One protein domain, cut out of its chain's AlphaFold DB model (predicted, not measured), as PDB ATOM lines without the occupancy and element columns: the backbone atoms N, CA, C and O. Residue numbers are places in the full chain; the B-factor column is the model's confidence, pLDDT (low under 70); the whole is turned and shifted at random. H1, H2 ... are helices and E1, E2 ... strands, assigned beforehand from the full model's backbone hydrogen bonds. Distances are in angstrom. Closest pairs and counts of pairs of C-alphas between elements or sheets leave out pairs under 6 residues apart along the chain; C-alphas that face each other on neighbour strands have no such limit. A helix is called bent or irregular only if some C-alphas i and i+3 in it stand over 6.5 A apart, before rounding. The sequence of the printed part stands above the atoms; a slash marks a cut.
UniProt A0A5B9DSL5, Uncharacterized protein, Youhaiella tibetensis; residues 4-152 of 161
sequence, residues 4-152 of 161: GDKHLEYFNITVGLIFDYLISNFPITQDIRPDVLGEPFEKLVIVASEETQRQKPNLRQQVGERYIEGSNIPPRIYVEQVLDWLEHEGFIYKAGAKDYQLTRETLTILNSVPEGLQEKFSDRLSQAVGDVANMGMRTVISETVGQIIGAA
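This is residues 4 to 152 of the 161 residues of an uncharacterized protein of Youhaiella tibetensis (UniProt A0A5B9DSL5). The long helix H1 runs through the core, with H4 crossing it on one side and the helical hairpin H6 and H7 on the other, while H2 covers a third side. The small strand hairpin E3 and E4 lies at one edge, near the end of H1, and a narrow lobe made of E1, E2, H3 and the loop of residues 56 to 65 extends the body at one end. The 149 printed residues hold seven named helices and four named strands, in the order H1 H2 E1 H3 E2 H4 E3 E4 H5 H6 H7; the class is mostly helix. The two sheets, E1 - E2 and E3 - E4, are both antiparallel. The whole is compact, with a radius of gyration of the C-alphas of 15.9 A, and spans 47 by 36 by 22 A.

E3 is residues 92 to 96, 12.1 A long, and E4 residues 99 to 102. E1 is residues 45 to 47 and E2 residues 66 to 68. H1, residues 4 to 24, starts at C-alpha 4 (5.778, -32.173, -23.547) and is 30.6 A long. H4, residues 75 to 88, is 19.9 A long. H7, residues 135 to 152, is 25.8 A long and ends at C-alpha 152 (1.893, -38.402, -1.677). The shorter helices are H2, residues 34 to 42, H3, 50 to 55, H5, 104 to 110, and H6, 121 to 129. H2 is irregular: C-alphas 36 and 39 are 9.0 A apart.

E3 and E4 form a hairpin, with N 93 and O 101 within hydrogen-bond range at 2.9 A. The closest C-alphas of E4 and H1, Gln 101 and Leu 22, are 7.0 A apart. H1 is the hub. With residues 9 to 16 alone it touches H7, about perpendicular at 74 degrees; the closest C-alphas, Asn 12 and Ser 142, are 5.2 A apart. H1 touches H6 at a steep tilt of 66 degrees, opposite ways, closest at Asp 20 and Ser 126, whose C-alphas are 5.8 A apart. With residues 11 to 15 alone H1 touches H4, about perpendicular at 76 degrees, C-alphas of Val 15 and Val 82 closest at 7.0 A. With residues 13 to 21 alone it touches H2, C-alphas of Leu 17 and Leu 37 closest at 6.0 A. H6 and H7 form a helical hairpin at a shallow tilt of 27 degrees. H5 touches H7, C-alphas of Ile 109 and Ile 148 closest at 6.6 A. E1 and E2 are antiparallel neighbours, N 46 and O 67 within hydrogen-bond range at 2.8 A. H3 touches no helix. Every O i to N i+4 pair is within range in H1, H3, H4, H5, H6 and H7; H2 has 1 of 5, and 4 of 6 O i to N i+3 pairs.

The two C-alphas farthest apart, Glu 50 and Glu 115, are 48.6 A apart. The printed part has no cut and no long link. Its mean pLDDT is 88.7, with residues 4 to 5 under 70.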
ATOM      1  N   GLY A   4       5.919 -31.483 -24.835       60.09
ATOM      2  CA  GLY A   4       5.778 -32.173 -23.547       60.09
ATOM      3  C   GLY A   4       5.202 -31.303 -22.425       60.09
ATOM      4  O   GLY A   4       4.385 -31.794 -21.653       60.09
ATOM      5  N   ASP A   5       5.534 -30.009 -22.390       66.56
ATOM      6  CA  ASP A   5       5.160 -29.109 -21.287       66.56
ATOM      7  C   ASP A   5       3.640 -28.898 -21.226       66.56
ATOM      8  O   ASP A   5       3.036 -28.906 -20.157       66.56
ATOM      9  N   LYS A   6       3.001 -28.794 -22.398       79.31
ATOM     10  CA  LYS A   6       1.563 -28.523 -22.525       79.31
ATOM     11  C   LYS A   6       0.692 -29.718 -22.120       79.31
ATOM     12  O   LYS A   6      -0.373 -29.541 -21.541       79.31
ATOM     13  N   HIS A   7       1.141 -30.943 -22.404       84.19
ATOM     14  CA  HIS A   7       0.409 -32.146 -21.994       84.19
ATOM     15  C   HIS A   7       0.468 -32.362 -20.478       84.19
ATOM     16  O   HIS A   7      -0.537 -32.753 -19.887       84.19
ATOM     17  N   LEU A   8       1.614 -32.070 -19.856       89.00
ATOM     18  CA  LEU A   8       1.762 -32.127 -18.404       89.00
ATOM     19  C   LEU A   8       0.933 -31.039 -17.707       89.00
ATOM     20  O   LEU A   8       0.264 -31.326 -16.722       89.00
ATOM     21  N   GLU A   9       0.924 -29.815 -18.241       89.56
ATOM     22  CA  GLU A   9       0.067 -28.732 -17.744       89.56
ATOM     23  C   GLU A   9      -1.411 -29.149 -17.748       89.56
ATOM     24  O   GLU A   9      -2.096 -29.016 -16.739       89.56
ATOM     25  N   TYR A  10      -1.906 -29.715 -18.852       92.00
ATOM     26  CA  TYR A  10      -3.303 -30.154 -18.964       92.00
ATOM     27  C   TYR A  10      -3.654 -31.275 -18.003       92.00
ATOM     28  O   TYR A  10      -4.737 -31.273 -17.413       92.00
ATOM     29  N   PHE A  11      -2.725 -32.211 -17.836       94.25
ATOM     30  CA  PHE A  11      -2.857 -33.271 -16.858       94.25
ATOM     31  C   PHE A  11      -2.975 -32.688 -15.449       94.25
ATOM     32  O   PHE A  11      -3.952 -32.969 -14.758       94.25
ATOM     33  N   ASN A  12      -2.060 -31.796 -15.060       94.50
ATOM     34  CA  ASN A  12      -2.091 -31.162 -13.747       94.50
ATOM     35  C   ASN A  12      -3.361 -30.331 -13.535       94.50
ATOM     36  O   ASN A  12      -3.964 -30.412 -12.472       94.50
ATOM     37  N   ILE A  13      -3.806 -29.571 -14.539       93.62
ATOM     38  CA  ILE A  13      -5.071 -28.829 -14.466       93.62
ATOM     39  C   ILE A  13      -6.235 -29.789 -14.212       93.62
ATOM     40  O   ILE A  13      -7.045 -29.549 -13.322       93.62
ATOM     41  N   THR A  14      -6.298 -30.893 -14.953       95.62
ATOM     42  CA  THR A  14      -7.380 -31.878 -14.820       95.62
ATOM     43  C   THR A  14      -7.360 -32.554 -13.450       95.62
ATOM     44  O   THR A  14      -8.409 -32.684 -12.827       95.62
ATOM     45  N   VAL A  15      -6.180 -32.913 -12.936       96.56
ATOM     46  CA  VAL A  15      -6.016 -33.431 -11.569       96.56
ATOM     47  C   VAL A  15      -6.482 -32.407 -10.533       96.56
ATOM     48  O   VAL A  15      -7.239 -32.759  -9.632       96.56
ATOM     49  N   GLY A  16      -6.084 -31.140 -10.677       95.12
ATOM     50  CA  GLY A  16      -6.506 -30.059  -9.786       95.12
ATOM     51  C   GLY A  16      -8.026 -29.895  -9.749       95.12
ATOM     52  O   GLY A  16      -8.601 -29.820  -8.667       95.12
ATOM     53  N   LEU A  17      -8.677 -29.924 -10.916       94.69
ATOM     54  CA  LEU A  17     -10.138 -29.871 -11.034       94.69
ATOM     55  C   LEU A  17     -10.819 -31.089 -10.397       94.69
ATOM     56  O   LEU A  17     -11.831 -30.939  -9.720       94.69
ATOM     57  N   ILE A  18     -10.267 -32.292 -10.579       95.50
ATOM     58  CA  ILE A  18     -10.804 -33.511  -9.962       95.50
ATOM     59  C   ILE A  18     -10.680 -33.448  -8.435       95.50
ATOM     60  O   ILE A  18     -11.639 -33.779  -7.741       95.50
ATOM     61  N   PHE A  19      -9.538 -33.010  -7.897       95.19
ATOM     62  CA  PHE A  19      -9.367 -32.857  -6.451       95.19
ATOM     63  C   PHE A  19     -10.294 -31.799  -5.860       95.19
ATOM     64  O   PHE A  19     -10.941 -32.081  -4.855       95.19
ATOM     65  N   ASP A  20     -10.404 -30.626  -6.483       93.50
ATOM     66  CA  ASP A  20     -11.335 -29.582  -6.047       93.50
ATOM     67  C   ASP A  20     -12.785 -30.093  -6.026       93.50
ATOM     68  O   ASP A  20     -13.497 -29.954  -5.026       93.50
ATOM     69  N   TYR A  21     -13.190 -30.791  -7.091       92.69
ATOM     70  CA  TYR A  21     -14.520 -31.381  -7.199       92.69
ATOM     71  C   TYR A  21     -14.776 -32.446  -6.122       92.69
ATOM     72  O   TYR A  21     -15.821 -32.424  -5.473       92.69
ATOM     73  N   LEU A  22     -13.823 -33.351  -5.888       92.19
ATOM     74  CA  LEU A  22     -13.935 -34.405  -4.875       92.19
ATOM     75  C   LEU A  22     -13.965 -33.855  -3.445       92.19
ATOM     76  O   LEU A  22     -14.724 -34.358  -2.619       92.19
ATOM     77  N   ILE A  23     -13.166 -32.828  -3.139       90.50
ATOM     78  CA  ILE A  23     -13.180 -32.165  -1.825       90.50
ATOM     79  C   ILE A  23     -14.534 -31.500  -1.589       90.50
ATOM     80  O   ILE A  23     -15.135 -31.676  -0.530       90.50
ATOM     81  N   SER A  24     -15.028 -30.770  -2.590       88.69
ATOM     82  CA  SER A  24     -16.287 -30.027  -2.501       88.69
ATOM     83  C   SER A  24     -17.517 -30.935  -2.383       88.69
ATOM     84  O   SER A  24     -18.546 -30.504  -1.866       88.69
ATOM     85  N   ASN A  25     -17.416 -32.192  -2.830       87.31
ATOM     86  CA  ASN A  25     -18.515 -33.166  -2.864       87.31
ATOM     87  C   ASN A  25     -18.239 -34.423  -2.010       87.31
ATOM     88  O   ASN A  25     -18.807 -35.492  -2.254       87.31
ATOM     89  N   PHE A  26     -17.366 -34.312  -1.006       80.31
ATOM     90  CA  PHE A  26     -17.041 -35.392  -0.071       80.31
ATOM     91  C   PHE A  26     -18.286 -35.828   0.748       80.31
ATOM     92  O   PHE A  26     -19.079 -34.965   1.132       80.31
ATOM     93  N   PRO A  27     -18.487 -37.125   1.087       73.50
ATOM     94  CA  PRO A  27     -17.546 -38.247   0.987       73.50
ATOM     95  C   PRO A  27     -17.566 -39.057  -0.306       73.50
ATOM     96  O   PRO A  27     -16.583 -39.735  -0.581       73.50
ATOM     97  N   ILE A  28     -18.650 -39.026  -1.084       71.12
ATOM     98  CA  ILE A  28     -18.799 -39.866  -2.279       71.12
ATOM     99  C   ILE A  28     -19.240 -39.008  -3.445       71.12
ATOM    100  O   ILE A  28     -20.254 -38.318  -3.366       71.12
ATOM    101  N   THR A  29     -18.521 -39.122  -4.555       74.38
ATOM    102  CA  THR A  29     -18.873 -38.431  -5.788       74.38
ATOM    103  C   THR A  29     -19.067 -39.427  -6.922       74.38
ATOM    104  O   THR A  29     -18.231 -40.302  -7.141       74.38
ATOM    105  N   GLN A  30     -20.182 -39.302  -7.642       76.62
ATOM    106  CA  GLN A  30     -20.560 -40.230  -8.708       76.62
ATOM    107  C   GLN A  30     -20.274 -39.646 -10.093       76.62
ATOM    108  O   GLN A  30     -20.521 -38.467 -10.329       76.62
ATOM    109  N   ASP A  31     -19.806 -40.500 -11.008       80.94
ATOM    110  CA  ASP A  31     -19.649 -40.246 -12.449       80.94
ATOM    111  C   ASP A  31     -18.961 -38.902 -12.732       80.94
ATOM    112  O   ASP A  31     -19.573 -38.001 -13.286       80.94
ATOM    113  N   ILE A  32     -17.688 -38.746 -12.352       88.75
ATOM    114  CA  ILE A  32     -16.922 -37.536 -12.685       88.75
ATOM    115  C   ILE A  32     -16.763 -37.458 -14.207       88.75
ATOM    116  O   ILE A  32     -16.123 -38.301 -14.837       88.75
ATOM    117  N   ARG A  33     -17.390 -36.449 -14.809       88.69
ATOM    118  CA  ARG A  33     -17.463 -36.237 -16.258       88.69
ATOM    119  C   ARG A  33     -16.855 -34.890 -16.656       88.69
ATOM    120  O   ARG A  33     -16.799 -33.991 -15.826       88.69
ATOM    121  N   PRO A  34     -16.510 -34.688 -17.940       90.44
ATOM    122  CA  PRO A  34     -16.121 -33.373 -18.448       90.44
ATOM    123  C   PRO A  34     -17.025 -32.210 -18.010       90.44
ATOM    124  O   PRO A  34     -16.514 -31.165 -17.627       90.44
ATOM    125  N   ASP A  35     -18.351 -32.397 -18.013       89.19
ATOM    126  CA  ASP A  35     -19.317 -31.342 -17.681       89.19
ATOM    127  C   ASP A  35     -19.233 -30.872 -16.226       89.19
ATOM    128  O   ASP A  35     -19.416 -29.684 -15.967       89.19
ATOM    129  N   VAL A  36     -18.908 -31.762 -15.282       88.69
ATOM    130  CA  VAL A  36     -18.814 -31.386 -13.859       88.69
ATOM    131  C   VAL A  36     -17.491 -30.699 -13.518       88.69
ATOM    132  O   VAL A  36     -17.412 -30.011 -12.508       88.69
ATOM    133  N   LEU A  37     -16.473 -30.831 -14.378       90.19
ATOM    134  CA  LEU A  37     -15.203 -30.100 -14.263       90.19
ATOM    135  C   LEU A  37     -15.297 -28.662 -14.816       90.19
ATOM    136  O   LEU A  37     -14.352 -27.880 -14.690       90.19
ATOM    137  N   GLY A  38     -16.443 -28.310 -15.408       87.00
ATOM    138  CA  GLY A  38     -16.835 -26.946 -15.741       87.00
ATOM    139  C   GLY A  38     -16.047 -26.283 -16.873       87.00
ATOM    140  O   GLY A  38     -15.276 -26.900 -17.611       87.00
ATOM    141  N   GLU A  39     -16.251 -24.967 -16.997       84.94
ATOM    142  CA  GLU A  39     -15.576 -24.108 -17.980       84.94
ATOM    143  C   GLU A  39     -14.040 -24.252 -17.977       84.94
ATOM    144  O   GLU A  39     -13.439 -24.215 -19.057       84.94
ATOM    145  N   PRO A  40     -13.372 -24.454 -16.820       85.56
ATOM    146  CA  PRO A  40     -11.937 -24.670 -16.806       85.56
ATOM    147  C   PRO A  40     -11.456 -25.834 -17.673       85.56
ATOM    148  O   PRO A  40     -10.487 -25.688 -18.420       85.56
ATOM    149  N   PHE A  41     -12.148 -26.970 -17.610       91.00
ATOM    150  CA  PHE A  41     -11.811 -28.145 -18.403       91.00
ATOM    151  C   PHE A  41     -12.138 -27.947 -19.887       91.00
ATOM    152  O   PHE A  41     -11.361 -28.339 -20.757       91.00
ATOM    153  N   GLU A  42     -13.247 -27.270 -20.193       90.44
ATOM    154  CA  GLU A  42     -13.661 -26.961 -21.567       90.44
ATOM    155  C   GLU A  42     -12.607 -26.161 -22.347       90.44
ATOM    156  O   GLU A  42     -12.453 -26.348 -23.552       90.44
ATOM    157  N   LYS A  43     -11.795 -25.342 -21.668       87.38
ATOM    158  CA  LYS A  43     -10.674 -24.604 -22.286       87.38
ATOM    159  C   LYS A  43      -9.532 -25.497 -22.775       87.38
ATOM    160  O   LYS A  43      -8.683 -25.030 -23.534       87.38
ATOM    161  N   LEU A  44      -9.485 -26.754 -22.337       89.31
ATOM    162  CA  LEU A  44      -8.536 -27.761 -22.816       89.31
ATOM    163  C   LEU A  44      -9.054 -28.475 -24.072       89.31
ATOM    164  O   LEU A  44      -8.306 -29.217 -24.711       89.31
ATOM    165  N   VAL A  45     -10.331 -28.283 -24.413       92.12
ATOM    166  CA  VAL A  45     -11.024 -28.985 -25.487       92.12
ATOM    167  C   VAL A  45     -11.055 -28.126 -26.748       92.12
ATOM    168  O   VAL A  45     -11.364 -26.939 -26.719       92.12
ATOM    169  N   ILE A  46     -10.786 -28.753 -27.888       92.25
ATOM    170  CA  ILE A  46     -10.980 -28.171 -29.214       92.25
ATOM    171  C   ILE A  46     -11.984 -28.989 -30.014       92.25
ATOM    172  O   ILE A  46     -12.102 -30.202 -29.831       92.25
ATOM    173  N   VAL A  47     -12.664 -28.328 -30.948       93.44
ATOM    174  CA  VAL A  47     -13.390 -29.001 -32.026       93.44
ATOM    175  C   VAL A  47     -12.429 -29.161 -33.195       93.44
ATOM    176  O   VAL A  47     -11.847 -28.182 -33.667       93.44
ATOM    177  N   ALA A  48     -12.232 -30.392 -33.650       91.12
ATOM    178  CA  ALA A  48     -11.374 -30.655 -34.788       91.12
ATOM    179  C   ALA A  48     -11.962 -30.018 -36.051       91.12
ATOM    180  O   ALA A  48     -13.126 -30.221 -36.398       91.12
ATOM    181  N   SER A  49     -11.132 -29.252 -36.750       91.25
ATOM    182  CA  SER A  49     -11.477 -28.607 -38.014       91.25
ATOM    183  C   SER A  49     -10.580 -29.124 -39.136       91.25
ATOM    184  O   SER A  49      -9.507 -29.682 -38.883       91.25
ATOM    185  N   GLU A  50     -10.984 -28.898 -40.387       89.56
ATOM    186  CA  GLU A  50     -10.107 -29.161 -41.534       89.56
ATOM    187  C   GLU A  50      -8.769 -28.423 -41.405       89.56
ATOM    188  O   GLU A  50      -7.720 -28.959 -41.753       89.56
ATOM    189  N   GLU A  51      -8.787 -27.197 -40.879       86.25
ATOM    190  CA  GLU A  51      -7.579 -26.413 -40.649       86.25
ATOM    191  C   GLU A  51      -6.666 -27.086 -39.618       86.25
ATOM    192  O   GLU A  51      -5.467 -27.232 -39.856       86.25
ATOM    193  N   THR A  52      -7.229 -27.583 -38.514       81.12
ATOM    194  CA  THR A  52      -6.475 -28.325 -37.494       81.12
ATOM    195  C   THR A  52      -5.827 -29.581 -38.078       81.12
ATOM    196  O   THR A  52      -4.656 -29.839 -37.799       81.12
ATOM    197  N   GLN A  53      -6.541 -30.332 -38.923       81.38
ATOM    198  CA  GLN A  53      -5.989 -31.509 -39.605       81.38
ATOM    199  C   GLN A  53      -4.864 -31.139 -40.577       81.38
ATOM    200  O   GLN A  53      -3.835 -31.812 -40.605       81.38
ATOM    201  N   ARG A  54      -5.015 -30.047 -41.341       83.44
ATOM    202  CA  ARG A  54      -3.963 -29.554 -42.248       83.44
ATOM    203  C   ARG A  54      -2.710 -29.131 -41.485       83.44
ATOM    204  O   ARG A  54      -1.604 -29.460 -41.899       83.44
ATOM    205  N   GLN A  55      -2.876 -28.421 -40.369       83.81
ATOM    206  CA  GLN A  55      -1.763 -27.962 -39.533       83.81
ATOM    207  C   GLN A  55      -1.102 -29.106 -38.749       83.81
ATOM    208  O   GLN A  55       0.091 -29.047 -38.449       83.81
ATOM    209  N   LYS A  56      -1.864 -30.147 -38.391       81.88
ATOM    210  CA  LYS A  56      -1.406 -31.279 -37.574       81.88
ATOM    211  C   LYS A  56      -1.827 -32.615 -38.209       81.88
ATOM    212  O   LYS A  56      -2.627 -33.339 -37.617       81.88
ATOM    213  N   PRO A  57      -1.233 -33.009 -39.350       77.94
ATOM    214  CA  PRO A  57      -1.679 -34.175 -40.125       77.94
ATOM    215  C   PRO A  57      -1.519 -35.517 -39.394       77.94
ATOM    216  O   PRO A  57      -2.148 -36.505 -39.754       77.94
ATOM    217  N   ASN A  58      -0.698 -35.564 -38.340       84.44
ATOM    218  CA  ASN A  58      -0.512 -36.759 -37.513       84.44
ATOM    219  C   ASN A  58      -1.630 -36.965 -36.475       84.44
ATOM    220  O   ASN A  58      -1.659 -38.002 -35.806       84.44
ATOM    221  N   LEU A  59      -2.518 -35.982 -36.286       82.06
ATOM    222  CA  LEU A  59      -3.673 -36.127 -35.410       82.06
ATOM    223  C   LEU A  59      -4.800 -36.840 -36.163       82.06
ATOM    224  O   LEU A  59      -5.288 -36.374 -37.188       82.06
ATOM    225  N   ARG A  60      -5.218 -37.990 -35.633       85.56
ATOM    226  CA  ARG A  60      -6.313 -38.815 -36.154       85.56
ATOM    227  C   ARG A  60      -7.636 -38.330 -35.574       85.56
ATOM    228  O   ARG A  60      -8.313 -39.055 -34.851       85.56
ATOM    229  N   GLN A  61      -7.946 -37.070 -35.835       87.94
ATOM    230  CA  GLN A  61      -9.165 -36.424 -35.369       87.94
ATOM    231  C   GLN A  61     -10.213 -36.436 -36.475       87.94
ATOM    232  O   GLN A  61      -9.872 -36.249 -37.639       87.94
ATOM    233  N   GLN A  62     -11.478 -36.617 -36.126       90.88
ATOM    234  CA  GLN A  62     -12.598 -36.461 -37.046       90.88
ATOM    235  C   GLN A  62     -13.107 -35.017 -36.995       90.88
ATOM    236  O   GLN A  62     -13.308 -34.475 -35.913       90.88
ATOM    237  N   VAL A  63     -13.307 -34.382 -38.155       91.12
ATOM    238  CA  VAL A  63     -13.825 -33.003 -38.224       91.12
ATOM    239  C   VAL A  63     -15.202 -32.923 -37.562       91.12
ATOM    240  O   VAL A  63     -16.054 -33.772 -37.806       91.12
ATOM    241  N   GLY A  64     -15.409 -31.893 -36.741       92.38
ATOM    242  CA  GLY A  64     -16.635 -31.676 -35.970       92.38
ATOM    243  C   GLY A  64     -16.644 -32.347 -34.594       92.38
ATOM    244  O   GLY A  64     -17.473 -31.987 -33.763       92.38
ATOM    245  N   GLU A  65     -15.705 -33.253 -34.316       94.31
ATOM    246  CA  GLU A  65     -15.605 -33.941 -33.027       94.31
ATOM    247  C   GLU A  65     -14.700 -33.197 -32.033       94.31
ATOM    248  O   GLU A  65     -13.827 -32.406 -32.408       94.31
ATOM    249  N   ARG A  66     -14.913 -33.457 -30.738       94.19
ATOM    250  CA  ARG A  66     -14.206 -32.796 -29.629       94.19
ATOM    251  C   ARG A  66     -13.007 -33.616 -29.154       94.19
ATOM    252  O   ARG A  66     -13.128 -34.819 -28.929       94.19
ATOM    253  N   TYR A  67     -11.878 -32.950 -28.918       93.94
ATOM    254  CA  TYR A  67     -10.628 -33.561 -28.450       93.94
ATOM    255  C   TYR A  67      -9.892 -32.658 -27.468       93.94
ATOM    256  O   TYR A  67     -10.001 -31.438 -27.550       93.94
ATOM    257  N   ILE A  68      -9.066 -33.242 -26.600       92.88
ATOM    258  CA  ILE A  68      -8.092 -32.462 -25.829       92.88
ATOM    259  C   ILE A  68      -7.045 -31.881 -26.779       92.88
ATOM    260  O   ILE A  68      -6.509 -32.598 -27.636       92.88
ATOM    261  N   GLU A  69      -6.745 -30.590 -26.636       88.75
ATOM    262  CA  GLU A  69      -5.884 -29.863 -27.561       88.75
ATOM    263  C   GLU A  69      -4.521 -30.556 -27.730       88.75
ATOM    264  O   GLU A  69      -3.824 -30.897 -26.775       88.75
ATOM    265  N   GLY A  70      -4.126 -30.780 -28.987       83.62
ATOM    266  CA  GLY A  70      -2.850 -31.417 -29.320       83.62
ATOM    267  C   GLY A  70      -2.811 -32.937 -29.133       83.62
ATOM    268  O   GLY A  70      -1.749 -33.527 -29.350       83.62
ATOM    269  N   SER A  71      -3.936 -33.571 -28.790       88.38
ATOM    270  CA  SER A  71      -4.078 -35.022 -28.626       88.38
ATOM    271  C   SER A  71      -5.129 -35.622 -29.576       88.38
ATOM    272  O   SER A  71      -5.890 -34.903 -30.220       88.38
ATOM    273  N   ASN A  72      -5.200 -36.955 -29.631       90.88
ATOM    274  CA  ASN A  72      -6.285 -37.696 -30.292       90.88
ATOM    275  C   ASN A  72      -7.338 -38.199 -29.292       90.88
ATOM    276  O   ASN A  72      -8.084 -39.122 -29.605       90.88
ATOM    277  N   ILE A  73      -7.352 -37.657 -28.073       93.56
ATOM    278  CA  ILE A  73      -8.126 -38.207 -26.964       93.56
ATOM    279  C   ILE A  73      -9.418 -37.395 -26.810       93.56
ATOM    280  O   ILE A  73      -9.348 -36.179 -26.601       93.56
ATOM    281  N   PRO A  74     -10.598 -38.030 -26.922       95.31
ATOM    282  CA  PRO A  74     -11.871 -37.394 -26.605       95.31
ATOM    283  C   PRO A  74     -11.946 -36.978 -25.126       95.31
ATOM    284  O   PRO A  74     -11.416 -37.695 -24.274       95.31
ATOM    285  N   PRO A  75     -12.657 -35.890 -24.774       95.69
ATOM    286  CA  PRO A  75     -12.659 -35.354 -23.412       95.69
ATOM    287  C   PRO A  75     -13.098 -36.358 -22.338       95.69
ATOM    288  O   PRO A  75     -12.474 -36.444 -21.286       95.69
ATOM    289  N   ARG A  76     -14.133 -37.166 -22.613       94.75
ATOM    290  CA  ARG A  76     -14.610 -38.203 -21.682       94.75
ATOM    291  C   ARG A  76     -13.539 -39.259 -21.403       94.75
ATOM    292  O   ARG A  76     -13.280 -39.554 -20.245       94.75
ATOM    293  N   ILE A  77     -12.908 -39.769 -22.461       95.44
ATOM    294  CA  ILE A  77     -11.847 -40.779 -22.360       95.44
ATOM    295  C   ILE A  77     -10.644 -40.204 -21.609       95.44
ATOM    296  O   ILE A  77     -10.021 -40.898 -20.816       95.44
ATOM    297  N   TYR A  78     -10.327 -38.929 -21.828       95.94
ATOM    298  CA  TYR A  78      -9.234 -38.274 -21.122       95.94
ATOM    299  C   TYR A  78      -9.486 -38.173 -19.614       95.94
ATOM    300  O   TYR A  78      -8.610 -38.536 -18.835       95.94
ATOM    301  N   VAL A  79     -10.682 -37.743 -19.194       95.81
ATOM    302  CA  VAL A  79     -11.045 -37.704 -17.764       95.81
ATOM    303  C   VAL A  79     -10.974 -39.099 -17.146       95.81
ATOM    304  O   VAL A  79     -10.414 -39.249 -16.066       95.81
ATOM    305  N   GLU A  80     -11.471 -40.125 -17.841       94.75
ATOM    306  CA  GLU A  80     -11.378 -41.519 -17.384       94.75
ATOM    307  C   GLU A  80      -9.922 -41.966 -17.201       94.75
ATOM    308  O   GLU A  80      -9.590 -42.507 -16.156       94.75
ATOM    309  N   GLN A  81      -9.025 -41.644 -18.137       95.56
ATOM    310  CA  GLN A  81      -7.597 -41.961 -18.006       95.56
ATOM    311  C   GLN A  81      -6.928 -41.253 -16.820       95.56
ATOM    312  O   GLN A  81      -6.052 -41.832 -16.178       95.56
ATOM    313  N   VAL A  82      -7.318 -40.010 -16.521       96.69
ATOM    314  CA  VAL A  82      -6.795 -39.289 -15.350       96.69
ATOM    315  C   VAL A  82      -7.331 -39.903 -14.055       96.69
ATOM    316  O   VAL A  82      -6.568 -40.058 -13.107       96.69
ATOM    317  N   LEU A  83      -8.608 -40.295 -14.011       95.12
ATOM    318  CA  LEU A  83      -9.191 -40.996 -12.862       95.12
ATOM    319  C   LEU A  83      -8.540 -42.365 -12.642       95.12
ATOM    320  O   LEU A  83      -8.186 -42.676 -11.510       95.12
ATOM    321  N   ASP A  84      -8.328 -43.138 -13.708       95.00
ATOM    322  CA  ASP A  84      -7.643 -44.433 -13.650       95.00
ATOM    323  C   ASP A  84      -6.212 -44.270 -13.120       95.00
ATOM    324  O   ASP A  84      -5.756 -45.066 -12.301       95.00
ATOM    325  N   TRP A  85      -5.505 -43.213 -13.540       95.94
ATOM    326  CA  TRP A  85      -4.183 -42.892 -13.002       95.94
ATOM    327  C   TRP A  85      -4.246 -42.520 -11.516       95.94
ATOM    328  O   TRP A  85      -3.482 -43.057 -10.721       95.94
ATOM    329  N   LEU A  86      -5.175 -41.646 -11.115       95.94
ATOM    330  CA  LEU A  86      -5.343 -41.253  -9.712       95.94
ATOM    331  C   LEU A  86      -5.683 -42.450  -8.814       95.94
ATOM    332  O   LEU A  86      -5.219 -42.511  -7.676       95.94
ATOM    333  N   GLU A  87      -6.490 -43.388  -9.311       94.38
ATOM    334  CA  GLU A  87      -6.813 -44.635  -8.617       94.38
ATOM    335  C   GLU A  87      -5.581 -45.540  -8.517       94.38
ATOM    336  O   GLU A  87      -5.254 -46.016  -7.430       94.38
ATOM    337  N   HIS A  88      -4.860 -45.731  -9.624       93.88
ATOM    338  CA  HIS A  88      -3.657 -46.562  -9.672       93.88
ATOM    339  C   HIS A  88      -2.566 -46.084  -8.705       93.88
ATOM    340  O   HIS A  88      -1.936 -46.895  -8.031       93.88
ATOM    341  N   GLU A  89      -2.373 -44.770  -8.610       93.62
ATOM    342  CA  GLU A  89      -1.391 -44.149  -7.718       93.62
ATOM    343  C   GLU A  89      -1.885 -44.027  -6.263       93.62
ATOM    344  O   GLU A  89      -1.155 -43.542  -5.401       93.62
ATOM    345  N   GLY A  90      -3.118 -44.451  -5.959       93.56
ATOM    346  CA  GLY A  90      -3.660 -44.464  -4.597       93.56
ATOM    347  C   GLY A  90      -4.148 -43.105  -4.081       93.56
ATOM    348  O   GLY A  90      -4.335 -42.933  -2.873       93.56
ATOM    349  N   PHE A  91      -4.382 -42.129  -4.962       95.25
ATOM    350  CA  PHE A  91      -4.973 -40.847  -4.563       95.25
ATOM    351  C   PHE A  91      -6.469 -40.962  -4.272       95.25
ATOM    352  O   PHE A  91      -7.010 -40.304  -3.378       95.25
ATOM    353  N   ILE A  92      -7.143 -41.812  -5.041       94.44
ATOM    354  CA  ILE A  92      -8.569 -42.093  -4.909       94.44
ATOM    355  C   ILE A  92      -8.797 -43.600  -4.864       94.44
ATOM    356  O   ILE A  92      -7.952 -44.377  -5.298       94.44
ATOM    357  N   TYR A  93      -9.956 -44.014  -4.370       90.25
ATOM    358  CA  TYR A  93     -10.445 -45.371  -4.568       90.25
ATOM    359  C   TYR A  93     -11.854 -45.357  -5.141       90.25
ATOM    360  O   TYR A  93     -12.634 -44.415  -4.953       90.25
ATOM    361  N   LYS A  94     -12.176 -46.449  -5.827       86.50
ATOM    362  CA  LYS A  94     -13.463 -46.666  -6.457       86.50
ATOM    363  C   LYS A  94     -14.371 -47.482  -5.532       86.50
ATOM    364  O   LYS A  94     -14.181 -48.680  -5.343       86.50
ATOM    365  N   ALA A  95     -15.353 -46.822  -4.920       76.69
ATOM    366  CA  ALA A  95     -16.292 -47.425  -3.964       76.69
ATOM    367  C   ALA A  95     -17.474 -48.156  -4.637       76.69
ATOM    368  O   ALA A  95     -18.248 -48.846  -3.978       76.69
ATOM    369  N   GLY A  96     -17.617 -47.995  -5.953       77.25
ATOM    370  CA  GLY A  96     -18.682 -48.539  -6.792       77.25
ATOM    371  C   GLY A  96     -18.368 -48.293  -8.268       77.25
ATOM    372  O   GLY A  96     -17.341 -47.712  -8.595       77.25
ATOM    373  N   ALA A  97     -19.238 -48.701  -9.198       77.56
ATOM    374  CA  ALA A  97     -18.921 -48.662 -10.635       77.56
ATOM    375  C   ALA A  97     -18.511 -47.271 -11.167       77.56
ATOM    376  O   ALA A  97     -17.774 -47.190 -12.152       77.56
ATOM    377  N   LYS A  98     -18.970 -46.194 -10.520       77.38
ATOM    378  CA  LYS A  98     -18.661 -44.803 -10.872       77.38
ATOM    379  C   LYS A  98     -18.457 -43.906  -9.646       77.38
ATOM    380  O   LYS A  98     -18.535 -42.690  -9.778       77.38
ATOM    381  N   ASP A  99     -18.216 -44.499  -8.481       86.19
ATOM    382  CA  ASP A  99     -18.198 -43.774  -7.212       86.19
ATOM    383  C   ASP A  99     -16.747 -43.606  -6.776       86.19
ATOM    384  O   ASP A  99     -16.067 -44.596  -6.504       86.19
ATOM    385  N   TYR A 100     -16.284 -42.362  -6.722       90.62
ATOM    386  CA  TYR A 100     -14.907 -42.010  -6.402       90.62
ATOM    387  C   TYR A 100     -14.835 -41.332  -5.038       90.62
ATOM    388  O   TYR A 100     -15.689 -40.508  -4.694       90.62
ATOM    389  N   GLN A 101     -13.807 -41.684  -4.268       91.44
ATOM    390  CA  GLN A 101     -13.515 -41.089  -2.966       91.44
ATOM    391  C   GLN A 101     -12.018 -40.836  -2.828       91.44
ATOM    392  O   GLN A 101     -11.206 -41.633  -3.297       91.44
ATOM    393  N   LEU A 102     -11.655 -39.750  -2.150       93.31
ATOM    394  CA  LEU A 102     -10.266 -39.476  -1.786       93.31
ATOM    395  C   LEU A 102      -9.795 -40.491  -0.738       93.31
ATOM    396  O   LEU A 102     -10.527 -40.806   0.203       93.31
ATOM    397  N   THR A 103      -8.559 -40.971  -0.867       93.06
ATOM    398  CA  THR A 103      -7.935 -41.768   0.196       93.06
ATOM    399  C   THR A 103      -7.656 -40.908   1.426       93.06
ATOM    400  O   THR A 103      -7.592 -39.676   1.359       93.06
ATOM    401  N   ARG A 104      -7.484 -41.550   2.587       91.88
ATOM    402  CA  ARG A 104      -7.200 -40.847   3.847       91.88
ATOM    403  C   ARG A 104      -5.913 -40.030   3.751       91.88
ATOM    404  O   ARG A 104      -5.843 -38.906   4.248       91.88
ATOM    405  N   GLU A 105      -4.899 -40.603   3.124       91.94
ATOM    406  CA  GLU A 105      -3.594 -40.000   2.895       91.94
ATOM    407  C   GLU A 105      -3.744 -38.755   2.018       91.94
ATOM    408  O   GLU A 105      -3.264 -37.681   2.380       91.94
ATOM    409  N   THR A 106      -4.510 -38.859   0.931       93.81
ATOM    410  CA  THR A 106      -4.781 -37.731   0.031       93.81
ATOM    411  C   THR A 106      -5.563 -36.626   0.726       93.81
ATOM    412  O   THR A 106      -5.185 -35.462   0.626       93.81
ATOM    413  N   LEU A 107      -6.589 -36.963   1.514       92.31
ATOM    414  CA  LEU A 107      -7.310 -35.988   2.342       92.31
ATOM    415  C   LEU A 107      -6.391 -35.285   3.343       92.31
ATOM    416  O   LEU A 107      -6.548 -34.087   3.579       92.31
ATOM    417  N   THR A 108      -5.444 -36.016   3.931       92.94
ATOM    418  CA  THR A 108      -4.469 -35.460   4.879       92.94
ATOM    419  C   THR A 108      -3.544 -34.474   4.178       92.94
ATOM    420  O   THR A 108      -3.330 -33.373   4.682       92.94
ATOM    421  N   ILE A 109      -3.046 -34.832   2.992       93.75
ATOM    422  CA  ILE A 109      -2.199 -33.960   2.176       93.75
ATOM    423  C   ILE A 109      -2.977 -32.717   1.756       93.75
ATOM    424  O   ILE A 109      -2.519 -31.613   2.026       93.75
ATOM    425  N   LEU A 110      -4.170 -32.866   1.181       93.50
ATOM    426  CA  LEU A 110      -4.995 -31.743   0.725       93.50
ATOM    427  C   LEU A 110      -5.340 -30.763   1.858       93.50
ATOM    428  O   LEU A 110      -5.404 -29.558   1.628       93.50
ATOM    429  N   ASN A 111      -5.507 -31.262   3.088       93.25
ATOM    430  CA  ASN A 111      -5.761 -30.438   4.272       93.25
ATOM    431  C   ASN A 111      -4.502 -29.894   4.962       93.25
ATOM    432  O   ASN A 111      -4.629 -29.160   5.948       93.25
ATOM    433  N   SER A 112      -3.309 -30.256   4.493       91.81
ATOM    434  CA  SER A 112      -2.053 -29.756   5.049       91.81
ATOM    435  C   SER A 112      -1.707 -28.374   4.496       91.81
ATOM    436  O   SER A 112      -2.054 -28.035   3.363       91.81
ATOM    437  N   VAL A 113      -1.017 -27.582   5.317       90.75
ATOM    438  CA  VAL A 113      -0.419 -26.308   4.909       90.75
ATOM    439  C   VAL A 113       1.034 -26.592   4.516       90.75
ATOM    440  O   VAL A 113       1.831 -26.935   5.394       90.75
ATOM    441  N   PRO A 114       1.394 -26.520   3.225       80.31
ATOM    442  CA  PRO A 114       2.777 -26.693   2.797       80.31
ATOM    443  C   PRO A 114       3.713 -25.641   3.398       80.31
ATOM    444  O   PRO A 114       3.339 -24.491   3.628       80.31
ATOM    445  N   GLU A 115       4.966 -26.039   3.617       79.81
ATOM    446  CA  GLU A 115       6.001 -25.146   4.136       79.81
ATOM    447  C   GLU A 115       6.190 -23.934   3.210       79.81
ATOM    448  O   GLU A 115       6.297 -24.069   1.990       79.81
ATOM    449  N   GLY A 116       6.213 -22.734   3.798       79.00
ATOM    450  CA  GLY A 116       6.346 -21.475   3.060       79.00
ATOM    451  C   GLY A 116       5.035 -20.898   2.513       79.00
ATOM    452  O   GLY A 116       5.070 -19.851   1.868       79.00
ATOM    453  N   LEU A 117       3.890 -21.529   2.784       80.44
ATOM    454  CA  LEU A 117       2.563 -21.045   2.396       80.44
ATOM    455  C   LEU A 117       1.672 -20.826   3.626       80.44
ATOM    456  O   LEU A 117       1.970 -21.292   4.723       80.44
ATOM    457  N   GLN A 118       0.599 -20.050   3.449       87.00
ATOM    458  CA  GLN A 118      -0.307 -19.644   4.537       87.00
ATOM    459  C   GLN A 118      -1.659 -20.364   4.508       87.00
ATOM    460  O   GLN A 118      -2.456 -20.212   5.431       87.00
ATOM    461  N   GLU A 119      -1.922 -21.142   3.463       90.56
ATOM    462  CA  GLU A 119      -3.203 -21.800   3.224       90.56
ATOM    463  C   GLU A 119      -3.011 -23.279   2.888       90.56
ATOM    464  O   GLU A 119      -1.908 -23.727   2.559       90.56
ATOM    465  N   LYS A 120      -4.096 -24.046   2.999       93.56
ATOM    466  CA  LYS A 120      -4.088 -25.469   2.671       93.56
ATOM    467  C   LYS A 120      -3.939 -25.681   1.169       93.56
ATOM    468  O   LYS A 120      -4.347 -24.841   0.368       93.56
ATOM    469  N   PHE A 121      -3.452 -26.860   0.785       92.62
ATOM    470  CA  PHE A 121      -3.460 -27.285  -0.616       92.62
ATOM    471  C   PHE A 121      -4.856 -27.211  -1.250       92.62
ATOM    472  O   PHE A 121      -4.973 -26.745  -2.382       92.62
ATOM    473  N   SER A 122      -5.900 -27.629  -0.524       91.56
ATOM    474  CA  SER A 122      -7.295 -27.531  -0.973       91.56
ATOM    475  C   SER A 122      -7.688 -26.098  -1.320       91.56
ATOM    476  O   SER A 122      -8.175 -25.844  -2.413       91.56
ATOM    477  N   ASP A 123      -7.413 -25.160  -0.417       92.06
ATOM    478  CA  ASP A 123      -7.868 -23.774  -0.535       92.06
ATOM    479  C   ASP A 123      -7.148 -23.073  -1.692       92.06
ATOM    480  O   ASP A 123      -7.773 -22.379  -2.498       92.06
ATOM    481  N   ARG A 124      -5.844 -23.346  -1.834       91.44
ATOM    482  CA  ARG A 124      -5.028 -22.858  -2.950       91.44
ATOM    483  C   ARG A 124      -5.517 -23.394  -4.295       91.44
ATOM    484  O   ARG A 124      -5.573 -22.643  -5.270       91.44
ATOM    485  N   LEU A 125      -5.872 -24.683  -4.362       90.88
ATOM    486  CA  LEU A 125      -6.440 -25.283  -5.571       90.88
ATOM    487  C   LEU A 125      -7.781 -24.644  -5.918       90.88
ATOM    488  O   LEU A 125      -7.913 -24.161  -7.038       90.88
ATOM    489  N   SER A 126      -8.727 -24.588  -4.976       90.12
ATOM    490  CA  SER A 126     -10.066 -24.026  -5.198       90.12
ATOM    491  C   SER A 126     -10.014 -22.581  -5.703       90.12
ATOM    492  O   SER A 126     -10.751 -22.212  -6.618       90.12
ATOM    493  N   GLN A 127      -9.104 -21.762  -5.166       89.38
ATOM    494  CA  GLN A 127      -8.896 -20.397  -5.661       89.38
ATOM    495  C   GLN A 127      -8.358 -20.380  -7.096       89.38
ATOM    496  O   GLN A 127      -8.860 -19.637  -7.939       89.38
ATOM    497  N   ALA A 128      -7.348 -21.201  -7.391       88.88
ATOM    498  CA  ALA A 128      -6.677 -21.177  -8.685       88.88
ATOM    499  C   ALA A 128      -7.535 -21.770  -9.815       88.88
ATOM    500  O   ALA A 128      -7.540 -21.238 -10.928       88.88
ATOM    501  N   VAL A 129      -8.298 -22.838  -9.552       85.94
ATOM    502  CA  VAL A 129      -9.194 -23.438 -10.559       85.94
ATOM    503  C   VAL A 129     -10.339 -22.502 -10.948       85.94
ATOM    504  O   VAL A 129     -10.774 -22.532 -12.102       85.94
ATOM    505  N   GLY A 130     -10.756 -21.613 -10.039       81.12
ATOM    506  CA  GLY A 130     -11.769 -20.587 -10.298       81.12
ATOM    507  C   GLY A 130     -11.395 -19.588 -11.401       81.12
ATOM    508  O   GLY A 130     -12.287 -18.993 -12.002       81.12
ATOM    509  N   ASP A 131     -10.104 -19.436 -11.723       82.75
ATOM    510  CA  ASP A 131      -9.617 -18.551 -12.790       82.75
ATOM    511  C   ASP A 131      -8.548 -19.226 -13.670       82.75
ATOM    512  O   ASP A 131      -7.508 -18.657 -14.001       82.75
ATOM    513  N   VAL A 132      -8.803 -20.455 -14.137       77.94
ATOM    514  CA  VAL A 132      -7.874 -21.150 -15.057       77.94
ATOM    515  C   VAL A 132      -7.662 -20.408 -16.389       77.94
ATOM    516  O   VAL A 132      -6.804 -20.780 -17.192       77.94
ATOM    517  N   ALA A 133      -8.476 -19.391 -16.699       71.44
ATOM    518  CA  ALA A 133      -8.286 -18.547 -17.878       71.44
ATOM    519  C   ALA A 133      -6.954 -17.788 -17.806       71.44
ATOM    520  O   ALA A 133      -6.305 -17.553 -18.827       71.44
ATOM    521  N   ASN A 134      -6.546 -17.440 -16.589       79.56
ATOM    522  CA  ASN A 134      -5.325 -16.732 -16.293       79.56
ATOM    523  C   ASN A 134      -4.123 -17.686 -16.325       79.56
ATOM    524  O   ASN A 134      -4.046 -18.649 -15.561       79.56
ATOM    525  N   MET A 135      -3.144 -17.401 -17.193       78.94
ATOM    526  CA  MET A 135      -1.910 -18.196 -17.287       78.94
ATOM    527  C   MET A 135      -1.174 -18.293 -15.943       78.94
ATOM    528  O   MET A 135      -0.600 -19.335 -15.644       78.94
ATOM    529  N   GLY A 136      -1.228 -17.246 -15.110       82.25
ATOM    530  CA  GLY A 136      -0.652 -17.282 -13.767       82.25
ATOM    531  C   GLY A 136      -1.315 -18.333 -12.877       82.25
ATOM    532  O   GLY A 136      -0.625 -19.060 -12.170       82.25
ATOM    533  N   MET A 137      -2.639 -18.483 -12.962       87.06
ATOM    534  CA  MET A 137      -3.370 -19.480 -12.176       87.06
ATOM    535  C   MET A 137      -3.126 -20.907 -12.667       87.06
ATOM    536  O   MET A 137      -3.032 -21.819 -11.852       87.06
ATOM    537  N   ARG A 138      -2.915 -21.123 -13.971       86.25
ATOM    538  CA  ARG A 138      -2.506 -22.444 -14.494       86.25
ATOM    539  C   ARG A 138      -1.165 -22.904 -13.935       86.25
ATOM    540  O   ARG A 138      -1.011 -24.078 -13.591       86.25
ATOM    541  N   THR A 139      -0.219 -21.973 -13.806       88.88
ATOM    542  CA  THR A 139       1.060 -22.230 -13.137       88.88
ATOM    543  C   THR A 139       0.834 -22.591 -11.674       88.88
ATOM    544  O   THR A 139       1.351 -23.610 -11.227       88.88
ATOM    545  N   VAL A 140      -0.006 -21.835 -10.955       90.06
ATOM    546  CA  VAL A 140      -0.348 -22.139  -9.555       90.06
ATOM    547  C   VAL A 140      -0.961 -23.533  -9.419       90.06
ATOM    548  O   VAL A 140      -0.527 -24.287  -8.551       90.06
ATOM    549  N   ILE A 141      -1.908 -23.920 -10.281       91.50
ATOM    550  CA  ILE A 141      -2.490 -25.272 -10.263       91.50
ATOM    551  C   ILE A 141      -1.397 -26.318 -10.498       91.50
ATOM    552  O   ILE A 141      -1.291 -27.272  -9.732       91.50
ATOM    553  N   SER A 142      -0.552 -26.122 -11.512       91.88
ATOM    554  CA  SER A 142       0.515 -27.070 -11.855       91.88
ATOM    555  C   SER A 142       1.525 -27.263 -10.724       91.88
ATOM    556  O   SER A 142       1.880 -28.395 -10.401       91.88
ATOM    557  N   GLU A 143       1.960 -26.175 -10.088       91.62
ATOM    558  CA  GLU A 143       2.846 -26.221  -8.923       91.62
ATOM    559  C   GLU A 143       2.182 -26.926  -7.740       91.62
ATOM    560  O   GLU A 143       2.786 -27.796  -7.113       91.62
ATOM    561  N   THR A 144       0.929 -26.571  -7.455       93.62
ATOM    562  CA  THR A 144       0.176 -27.098  -6.313       93.62
ATOM    563  C   THR A 144      -0.065 -28.600  -6.474       93.62
ATOM    564  O   THR A 144       0.212 -29.371  -5.557       93.62
ATOM    565  N   VAL A 145      -0.474 -29.047  -7.665       94.50
ATOM    566  CA  VAL A 145      -0.625 -30.473  -7.991       94.50
ATOM    567  C   VAL A 145       0.711 -31.208  -7.925       94.50
ATOM    568  O   VAL A 145       0.782 -32.276  -7.319       94.50
ATOM    569  N   GLY A 146       1.792 -30.633  -8.460       92.69
ATOM    570  CA  GLY A 146       3.126 -31.232  -8.360       92.69
ATOM    571  C   GLY A 146       3.586 -31.420  -6.909       92.69
ATOM    572  O   GLY A 146       4.153 -32.457  -6.562       92.69
ATOM    573  N   GLN A 147       3.294 -30.453  -6.036       92.38
ATOM    574  CA  GLN A 147       3.580 -30.545  -4.604       92.38
ATOM    575  C   GLN A 147       2.736 -31.621  -3.905       92.38
ATOM    576  O   GLN A 147       3.288 -32.376  -3.103       92.38
ATOM    577  N   ILE A 148       1.444 -31.739  -4.238       93.19
ATOM    578  CA  ILE A 148       0.556 -32.799  -3.726       93.19
ATOM    579  C   ILE A 148       1.075 -34.177  -4.142       93.19
ATOM    580  O   ILE A 148       1.253 -35.042  -3.285       93.19
ATOM    581  N   ILE A 149       1.385 -34.367  -5.428       92.06
ATOM    582  CA  ILE A 149       1.930 -35.629  -5.951       92.06
ATOM    583  C   ILE A 149       3.253 -35.961  -5.254       92.06
ATOM    584  O   ILE A 149       3.451 -37.083  -4.791       92.06
ATOM    585  N   GLY A 150       4.145 -34.979  -5.103       90.25
ATOM    586  CA  GLY A 150       5.411 -35.167  -4.399       90.25
ATOM    587  C   GLY A 150       5.237 -35.519  -2.917       90.25
ATOM    588  O   GLY A 150       5.993 -36.334  -2.386       90.25
ATOM    589  N   ALA A 151       4.253 -34.926  -2.235       87.88
ATOM    590  CA  ALA A 151       3.925 -35.252  -0.848       87.88
ATOM    591  C   ALA A 151       3.358 -36.673  -0.718       87.88
ATOM    592  O   ALA A 151       3.783 -37.420   0.165       87.88
ATOM    593  N   ALA A 152       2.473 -37.066  -1.633       87.69
ATOM    594  CA  ALA A 152       1.893 -38.402  -1.677       87.69
ATOM    595  C   ALA A 152       2.947 -39.474  -1.952       87.69
ATOM    596  O   ALA A 152       3.038 -40.435  -1.195       87.69
TER     597      ALA A 152